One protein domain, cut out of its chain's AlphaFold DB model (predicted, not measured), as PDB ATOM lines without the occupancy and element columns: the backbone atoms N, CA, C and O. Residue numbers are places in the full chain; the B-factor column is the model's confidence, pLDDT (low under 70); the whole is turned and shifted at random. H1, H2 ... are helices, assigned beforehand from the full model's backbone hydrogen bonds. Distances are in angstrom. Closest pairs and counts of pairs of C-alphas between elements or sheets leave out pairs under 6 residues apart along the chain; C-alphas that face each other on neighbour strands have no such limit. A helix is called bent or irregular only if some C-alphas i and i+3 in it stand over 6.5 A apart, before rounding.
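This is residues 24 to 72 of the 85 residues of an uncharacterized protein of marine metagenome (UniProt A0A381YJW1). The model is a lopsided helical hairpin that opens as a narrow V: the long helix H3 and the shorter helix H2 come together near the link between them, and the small helix H1 sits at the other end of H2. The far part of H3, residues 60 to 71, sticks out free together with Gly 72, and this arm makes much of the length. The printed part has 49 residues with three named helices, in the order H1, H2, H3, and no named strand; its class is all helix. The whole is loose, with a radius of gyration of the C-alphas of 13.6 A, and the C-alphas span 43 by 21 by 12 A along their three main axes.

The printed part begins with H1, residues 24 to 28, which is 6.2 A from first to last C-alpha; C-alpha 24 is at (-19.231, -23.400, 23.721). After a tight link of 2 residues comes H2, residues 31 to 41, 15.6 A long, with C-alpha 31 at (-17.499, -33.481, 24.377). A tight link of 5 residues leads to H3, residues 47 to 71, the longest helix at 35.9 A, whose last C-alpha, that of Asn 71, is at (-18.714, -6.520, 9.144).

H1 and H2 are close but not clearly touching; their closest C-alphas, those of Leu 26 and Trp 32, are 5.5 A apart. H2 and H3 form a helical hairpin and touch, with the closest C-alphas, those of Glu 40 and Pro 47, 6.0 A apart. H3 touches H2 with residues 47 to 51 alone. The two run opposite ways at a shallow tilt of 33 degrees, only just short of steep. H1 and H3 are apart, but only just, at 8.2 A between their closest C-alphas. In H1, H2 and H3 every O i to N i+4 pair is within hydrogen-bond range, and no helix is bent.

The C-alphas farthest apart, those of Ser 43 and Gly 72, are 43.5 A from each other, while the first and last printed C-alphas, of Glu 24 and Gly 72, are 23.6 A apart. Residues 41 to 46 stand free, and so do residues 60 to 72, of which 60 to 71 belong to H3. Without these stretches the body has 30 residues and spans 20 by 20 by 8 A. The printed part has no cut, and neither link is long. The mean pLDDT of the printed part is 86.0; residues 43 to 45 and residue 47 are under 70.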
ATOM      1  N   GLU A  24     -18.685 -23.171  22.374       90.50
ATOM      2  CA  GLU A  24     -19.231 -23.400  23.721       90.50
ATOM      3  C   GLU A  24     -20.121 -24.656  23.789       90.50
ATOM      4  O   GLU A  24     -20.122 -25.380  24.780       90.50
ATOM      5  N   THR A  25     -20.774 -25.030  22.679       90.25
ATOM      6  CA  THR A  25     -21.578 -26.263  22.620       90.25
ATOM      7  C   THR A  25     -20.715 -27.513  22.843       90.25
ATOM      8  O   THR A  25     -21.216 -28.515  23.350       90.25
ATOM      9  N   LEU A  26     -19.425 -27.502  22.481       88.75
ATOM     10  CA  LEU A  26     -18.515 -28.625  22.756       88.75
ATOM     11  C   LEU A  26     -18.252 -28.791  24.255       88.75
ATOM     12  O   LEU A  26     -18.044 -29.915  24.716       88.75
ATOM     13  N   ILE A  27     -18.276 -27.689  25.001       91.06
ATOM     14  CA  ILE A  27     -18.081 -27.671  26.449       91.06
ATOM     15  C   ILE A  27     -19.373 -28.119  27.127       91.06
ATOM     16  O   ILE A  27     -19.364 -29.114  27.850       91.06
ATOM     17  N   ASP A  28     -20.492 -27.466  26.807       91.56
ATOM     18  CA  ASP A  28     -21.800 -27.725  27.420       91.56
ATOM     19  C   ASP A  28     -22.298 -29.157  27.182       91.56
ATOM     20  O   ASP A  28     -22.970 -29.750  28.025       91.56
ATOM     21  N   SER A  29     -21.954 -29.748  26.034       90.62
ATOM     22  CA  SER A  29     -22.283 -31.146  25.720       90.62
ATOM     23  C   SER A  29     -21.343 -32.170  26.369       90.62
ATOM     24  O   SER A  29     -21.552 -33.373  26.209       90.62
ATOM     25  N   GLY A  30     -20.293 -31.729  27.067       91.00
ATOM     26  CA  GLY A  30     -19.284 -32.589  27.689       91.00
ATOM     27  C   GLY A  30     -18.303 -33.239  26.707       91.00
ATOM     28  O   GLY A  30     -17.427 -33.998  27.130       91.00
ATOM     29  N   ILE A  31     -18.402 -32.945  25.406       89.62
ATOM     30  CA  ILE A  31     -17.499 -33.481  24.377       89.62
ATOM     31  C   ILE A  31     -16.058 -33.059  24.663       89.62
ATOM     32  O   ILE A  31     -15.151 -33.888  24.582       89.62
ATOM     33  N   TRP A  32     -15.847 -31.800  25.055       90.12
ATOM     34  CA  TRP A  32     -14.525 -31.289  25.406       90.12
ATOM     35  C   TRP A  32     -13.864 -32.129  26.504       90.12
ATOM     36  O   TRP A  32     -12.732 -32.578  26.347       90.12
ATOM     37  N   SER A  33     -14.597 -32.464  27.567       90.25
ATOM     38  CA  SER A  33     -14.085 -33.303  28.656       90.25
ATOM     39  C   SER A  33     -13.663 -34.699  28.185       90.25
ATOM     40  O   SER A  33     -12.669 -35.237  28.672       90.25
ATOM     41  N   VAL A  34     -14.378 -35.285  27.218       91.75
ATOM     42  CA  VAL A  34     -14.000 -36.574  26.611       91.75
ATOM     43  C   VAL A  34     -12.698 -36.450  25.819       91.75
ATOM     44  O   VAL A  34     -11.863 -37.355  25.877       91.75
ATOM     45  N   VAL A  35     -12.500 -35.341  25.101       87.81
ATOM     46  CA  VAL A  35     -11.249 -35.061  24.379       87.81
ATOM     47  C   VAL A  35     -10.082 -34.936  25.358       87.81
ATOM     48  O   VAL A  35      -9.081 -35.626  25.178       87.81
ATOM     49  N   ILE A  36     -10.229 -34.145  26.428       88.56
ATOM     50  CA  ILE A  36      -9.197 -33.993  27.468       88.56
ATOM     51  C   ILE A  36      -8.819 -35.342  28.072       88.56
ATOM     52  O   ILE A  36      -7.639 -35.674  28.142       88.56
ATOM     53  N   LYS A  37      -9.814 -36.158  28.437       89.19
ATOM     54  CA  LYS A  37      -9.577 -37.488  29.003       89.19
ATOM     55  C   LYS A  37      -8.745 -38.372  28.068       89.19
ATOM     56  O   LYS A  37      -7.835 -39.059  28.515       89.19
ATOM     57  N   LYS A  38      -9.013 -38.333  26.761       87.31
ATOM     58  CA  LYS A  38      -8.226 -39.088  25.771       87.31
ATOM     59  C   LYS A  38      -6.792 -38.575  25.635       87.31
ATOM     60  O   LYS A  38      -5.891 -39.373  25.397       87.31
ATOM     61  N   LEU A  39      -6.578 -37.266  25.769       84.44
ATOM     62  CA  LEU A  39      -5.238 -36.672  25.760       84.44
ATOM     63  C   LEU A  39      -4.444 -37.059  27.016       84.44
ATOM     64  O   LEU A  39      -3.262 -37.382  26.908       84.44
ATOM     65  N   GLU A  40      -5.097 -37.100  28.180       84.81
ATOM     66  CA  GLU A  40      -4.524 -37.619  29.431       84.81
ATOM     67  C   GLU A  40      -4.111 -39.092  29.293       84.81
ATOM     68  O   GLU A  40      -2.989 -39.462  29.636       84.81
ATOM     69  N   GLU A  41      -4.986 -39.927  28.724       86.56
ATOM     70  CA  GLU A  41      -4.718 -41.351  28.469       86.56
ATOM     71  C   GLU A  41      -3.545 -41.573  27.492       86.56
ATOM     72  O   GLU A  41      -2.877 -42.606  27.550       86.56
ATOM     73  N   ALA A  42      -3.244 -40.602  26.625       82.44
ATOM     74  CA  ALA A  42      -2.171 -40.679  25.633       82.44
ATOM     75  C   ALA A  42      -0.768 -40.325  26.183       82.44
ATOM     76  O   ALA A  42       0.169 -40.176  25.400       82.44
ATOM     77  N   SER A  43      -0.595 -40.232  27.510       66.69
ATOM     78  CA  SER A  43       0.684 -39.925  28.189       66.69
ATOM     79  C   SER A  43       1.282 -38.553  27.842       66.69
ATOM     80  O   SER A  43       2.502 -38.377  27.846       66.69
ATOM     81  N   PHE A  44       0.434 -37.568  27.541       66.19
ATOM     82  CA  PHE A  44       0.876 -36.192  27.326       66.19
ATOM     83  C   PHE A  44       1.186 -35.504  28.666       66.19
ATOM     84  O   PHE A  44       0.478 -35.708  29.653       66.19
ATOM     85  N   ILE A  45       2.246 -34.691  28.719       65.75
ATOM     86  CA  ILE A  45       2.611 -33.928  29.922       65.75
ATOM     87  C   ILE A  45       1.711 -32.691  29.994       65.75
ATOM     88  O   ILE A  45       1.674 -31.898  29.061       65.75
ATOM     89  N   ASP A  46       0.998 -32.546  31.108       70.25
ATOM     90  CA  ASP A  46       0.091 -31.428  31.413       70.25
ATOM     91  C   ASP A  46      -0.945 -31.085  30.311       70.25
ATOM     92  O   ASP A  46      -0.985 -29.980  29.751       70.25
ATOM     93  N   PRO A  47      -1.816 -32.052  29.966       68.56
ATOM     94  CA  PRO A  47      -2.796 -31.898  28.896       68.56
ATOM     95  C   PRO A  47      -3.882 -30.874  29.228       68.56
ATOM     96  O   PRO A  47      -4.479 -30.329  28.307       68.56
ATOM     97  N   ARG A  48      -4.144 -30.592  30.511       72.81
ATOM     98  CA  ARG A  48      -5.181 -29.635  30.919       72.81
ATOM     99  C   ARG A  48      -4.753 -28.204  30.654       72.81
ATOM    100  O   ARG A  48      -5.467 -27.505  29.949       72.81
ATOM    101  N   VAL A  49      -3.569 -27.807  31.127       76.88
ATOM    102  CA  VAL A  49      -3.054 -26.445  30.911       76.88
ATOM    103  C   VAL A  49      -2.926 -26.151  29.417       76.88
ATOM    104  O   VAL A  49      -3.436 -25.145  28.931       76.88
ATOM    105  N   SER A  50      -2.338 -27.084  28.664       79.19
ATOM    106  CA  SER A  50      -2.181 -26.937  27.213       79.19
ATOM    107  C   SER A  50      -3.527 -26.847  26.488       79.19
ATOM    108  O   SER A  50      -3.676 -26.088  25.531       79.19
ATOM    109  N   ALA A  51      -4.522 -27.625  26.918       84.88
ATOM    110  CA  ALA A  51      -5.824 -27.622  26.273       84.88
ATOM    111  C   ALA A  51      -6.666 -26.395  26.633       84.88
ATOM    112  O   ALA A  51      -7.357 -25.886  25.756       84.88
ATOM    113  N   ASP A  52      -6.579 -25.880  27.860       86.56
ATOM    114  CA  ASP A  52      -7.259 -24.643  28.255       86.56
ATOM    115  C   ASP A  52      -6.739 -23.450  27.433       86.56
ATOM    116  O   ASP A  52      -7.527 -22.661  26.908       86.56
ATOM    117  N   GLU A  53      -5.424 -23.365  27.206       89.56
ATOM    118  CA  GLU A  53      -4.843 -22.360  26.303       89.56
ATOM    119  C   GLU A  53      -5.345 -22.499  24.858       89.56
ATOM    120  O   GLU A  53      -5.578 -21.501  24.169       89.56
ATOM    121  N   ILE A  54      -5.496 -23.735  24.370       89.62
ATOM    122  CA  ILE A  54      -6.050 -24.003  23.038       89.62
ATOM    123  C   ILE A  54      -7.516 -23.575  22.980       89.62
ATOM    124  O   ILE A  54      -7.924 -22.958  21.998       89.62
ATOM    125  N   LEU A  55      -8.296 -23.862  24.020       90.44
ATOM    126  CA  LEU A  55      -9.707 -23.503  24.085       90.44
ATOM    127  C   LEU A  55      -9.902 -21.986  24.025       90.44
ATOM    128  O   LEU A  55     -10.728 -21.505  23.253       90.44
ATOM    129  N   GLU A  56      -9.088 -21.223  24.754       93.06
ATOM    130  CA  GLU A  56      -9.110 -19.758  24.695       93.06
ATOM    131  C   GLU A  56      -8.720 -19.220  23.313       93.06
ATOM    132  O   GLU A  56      -9.345 -18.292  22.791       93.06
ATOM    133  N   LYS A  57      -7.723 -19.820  22.657       93.12
ATOM    134  CA  LYS A  57      -7.381 -19.460  21.271       93.12
ATOM    135  C   LYS A  57      -8.548 -19.730  20.323       93.12
ATOM    136  O   LYS A  57      -8.851 -18.884  19.486       93.12
ATOM    137  N   LEU A  58      -9.222 -20.870  20.471       91.62
ATOM    138  CA  LEU A  58     -10.395 -21.215  19.667       91.62
ATOM    139  C   LEU A  58     -11.551 -20.230  19.892       91.62
ATOM    140  O   LEU A  58     -12.169 -19.813  18.915       91.62
ATOM    141  N   ARG A  59     -11.803 -19.802  21.137       93.25
ATOM    142  CA  ARG A  59     -12.819 -18.778  21.455       93.25
ATOM    143  C   ARG A  59     -12.547 -17.471  20.721       93.25
ATOM    144  O   ARG A  59     -13.440 -16.903  20.099       93.25
ATOM    145  N   ASN A  60     -11.295 -17.019  20.740       94.31
ATOM    146  CA  ASN A  60     -10.898 -15.792  20.052       94.31
ATOM    147  C   ASN A  60     -11.043 -15.897  18.527       94.31
ATOM    148  O   ASN A  60     -11.477 -14.938  17.891       94.31
ATOM    149  N   LEU A  61     -10.718 -17.057  17.944       92.44
ATOM    150  CA  LEU A  61     -10.913 -17.303  16.514       92.44
ATOM    151  C   LEU A  61     -12.395 -17.269  16.131       92.44
ATOM    152  O   LEU A  61     -12.750 -16.611  15.159       92.44
ATOM    153  N   GLU A  62     -13.263 -17.912  16.915       91.69
ATOM    154  CA  GLU A  62     -14.711 -17.877  16.683       91.69
ATOM    155  C   GLU A  62     -15.263 -16.448  16.767       91.69
ATOM    156  O   GLU A  62     -16.012 -16.023  15.888       91.69
ATOM    157  N   HIS A  63     -14.857 -15.669  17.772       91.38
ATOM    158  CA  HIS A  63     -15.266 -14.268  17.890       91.38
ATOM    159  C   HIS A  63     -14.801 -13.410  16.708       91.38
ATOM    160  O   HIS A  63     -15.575 -12.586  16.216       91.38
ATOM    161  N   SER A  64     -13.561 -13.599  16.244       91.06
ATOM    162  CA  SER A  64     -13.039 -12.892  15.069       91.06
ATOM    163  C   SER A  64     -13.847 -13.228  13.818       91.06
ATOM    164  O   SER A  64     -14.238 -12.329  13.081       91.06
ATOM    165  N   GLU A  65     -14.153 -14.509  13.612       89.62
ATOM    166  CA  GLU A  65     -14.899 -14.962  12.440       89.62
ATOM    167  C   GLU A  65     -16.346 -14.451  12.453       89.62
ATOM    168  O   GLU A  65     -16.873 -14.005  11.433       89.62
ATOM    169  N   LEU A  66     -16.987 -14.425  13.627       88.62
ATOM    170  CA  LEU A  66     -18.311 -13.823  13.795       88.62
ATOM    171  C   LEU A  66     -18.293 -12.316  13.514       88.62
ATOM    172  O   LEU A  66     -19.210 -11.804  12.868       88.62
ATOM    173  N   ALA A  67     -17.262 -11.600  13.969       88.81
ATOM    174  CA  ALA A  67     -17.109 -10.180  13.675       88.81
ATOM    175  C   ALA A  67     -16.929  -9.937  12.169       88.81
ATOM    176  O   ALA A  67     -17.567  -9.039  11.616       88.81
ATOM    177  N   ASP A  68     -16.135 -10.757  11.483       87.94
ATOM    178  CA  ASP A  68     -15.953 -10.678  10.032       87.94
ATOM    179  C   ASP A  68     -17.240 -11.006   9.266       87.94
ATOM    180  O   ASP A  68     -17.557 -10.346   8.271       87.94
ATOM    181  N   ALA A  69     -18.032 -11.966   9.751       84.75
ATOM    182  CA  ALA A  69     -19.344 -12.280   9.189       84.75
ATOM    183  C   ALA A  69     -20.322 -11.102   9.277       84.75
ATOM    184  O   ALA A  69     -21.090 -10.870   8.342       84.75
ATOM    185  N   VAL A  70     -20.275 -10.335  10.369       85.12
ATOM    186  CA  VAL A  70     -21.121  -9.149  10.571       85.12
ATOM    187  C   VAL A  70     -20.617  -7.946   9.772       85.12
ATOM    188  O   VAL A  70     -21.411  -7.253   9.138       85.12
ATOM    189  N   ASN A  71     -19.309  -7.691   9.790       85.44
ATOM    190  CA  ASN A  71     -18.714  -6.520   9.144       85.44
ATOM    191  C   ASN A  71     -18.639  -6.661   7.615       85.44
ATOM    192  O   ASN A  71     -18.483  -5.668   6.906       85.44
ATOM    193  N   GLY A  72     -18.743  -7.889   7.098       75.94
ATOM    194  CA  GLY A  72     -18.785  -8.181   5.669       75.94
ATOM    195  C   GLY A  72     -17.492  -8.029   4.846       75.94
ATOM    196  O   GLY A  72     -17.622  -8.065   3.622       75.94
TER     197      GLY A  72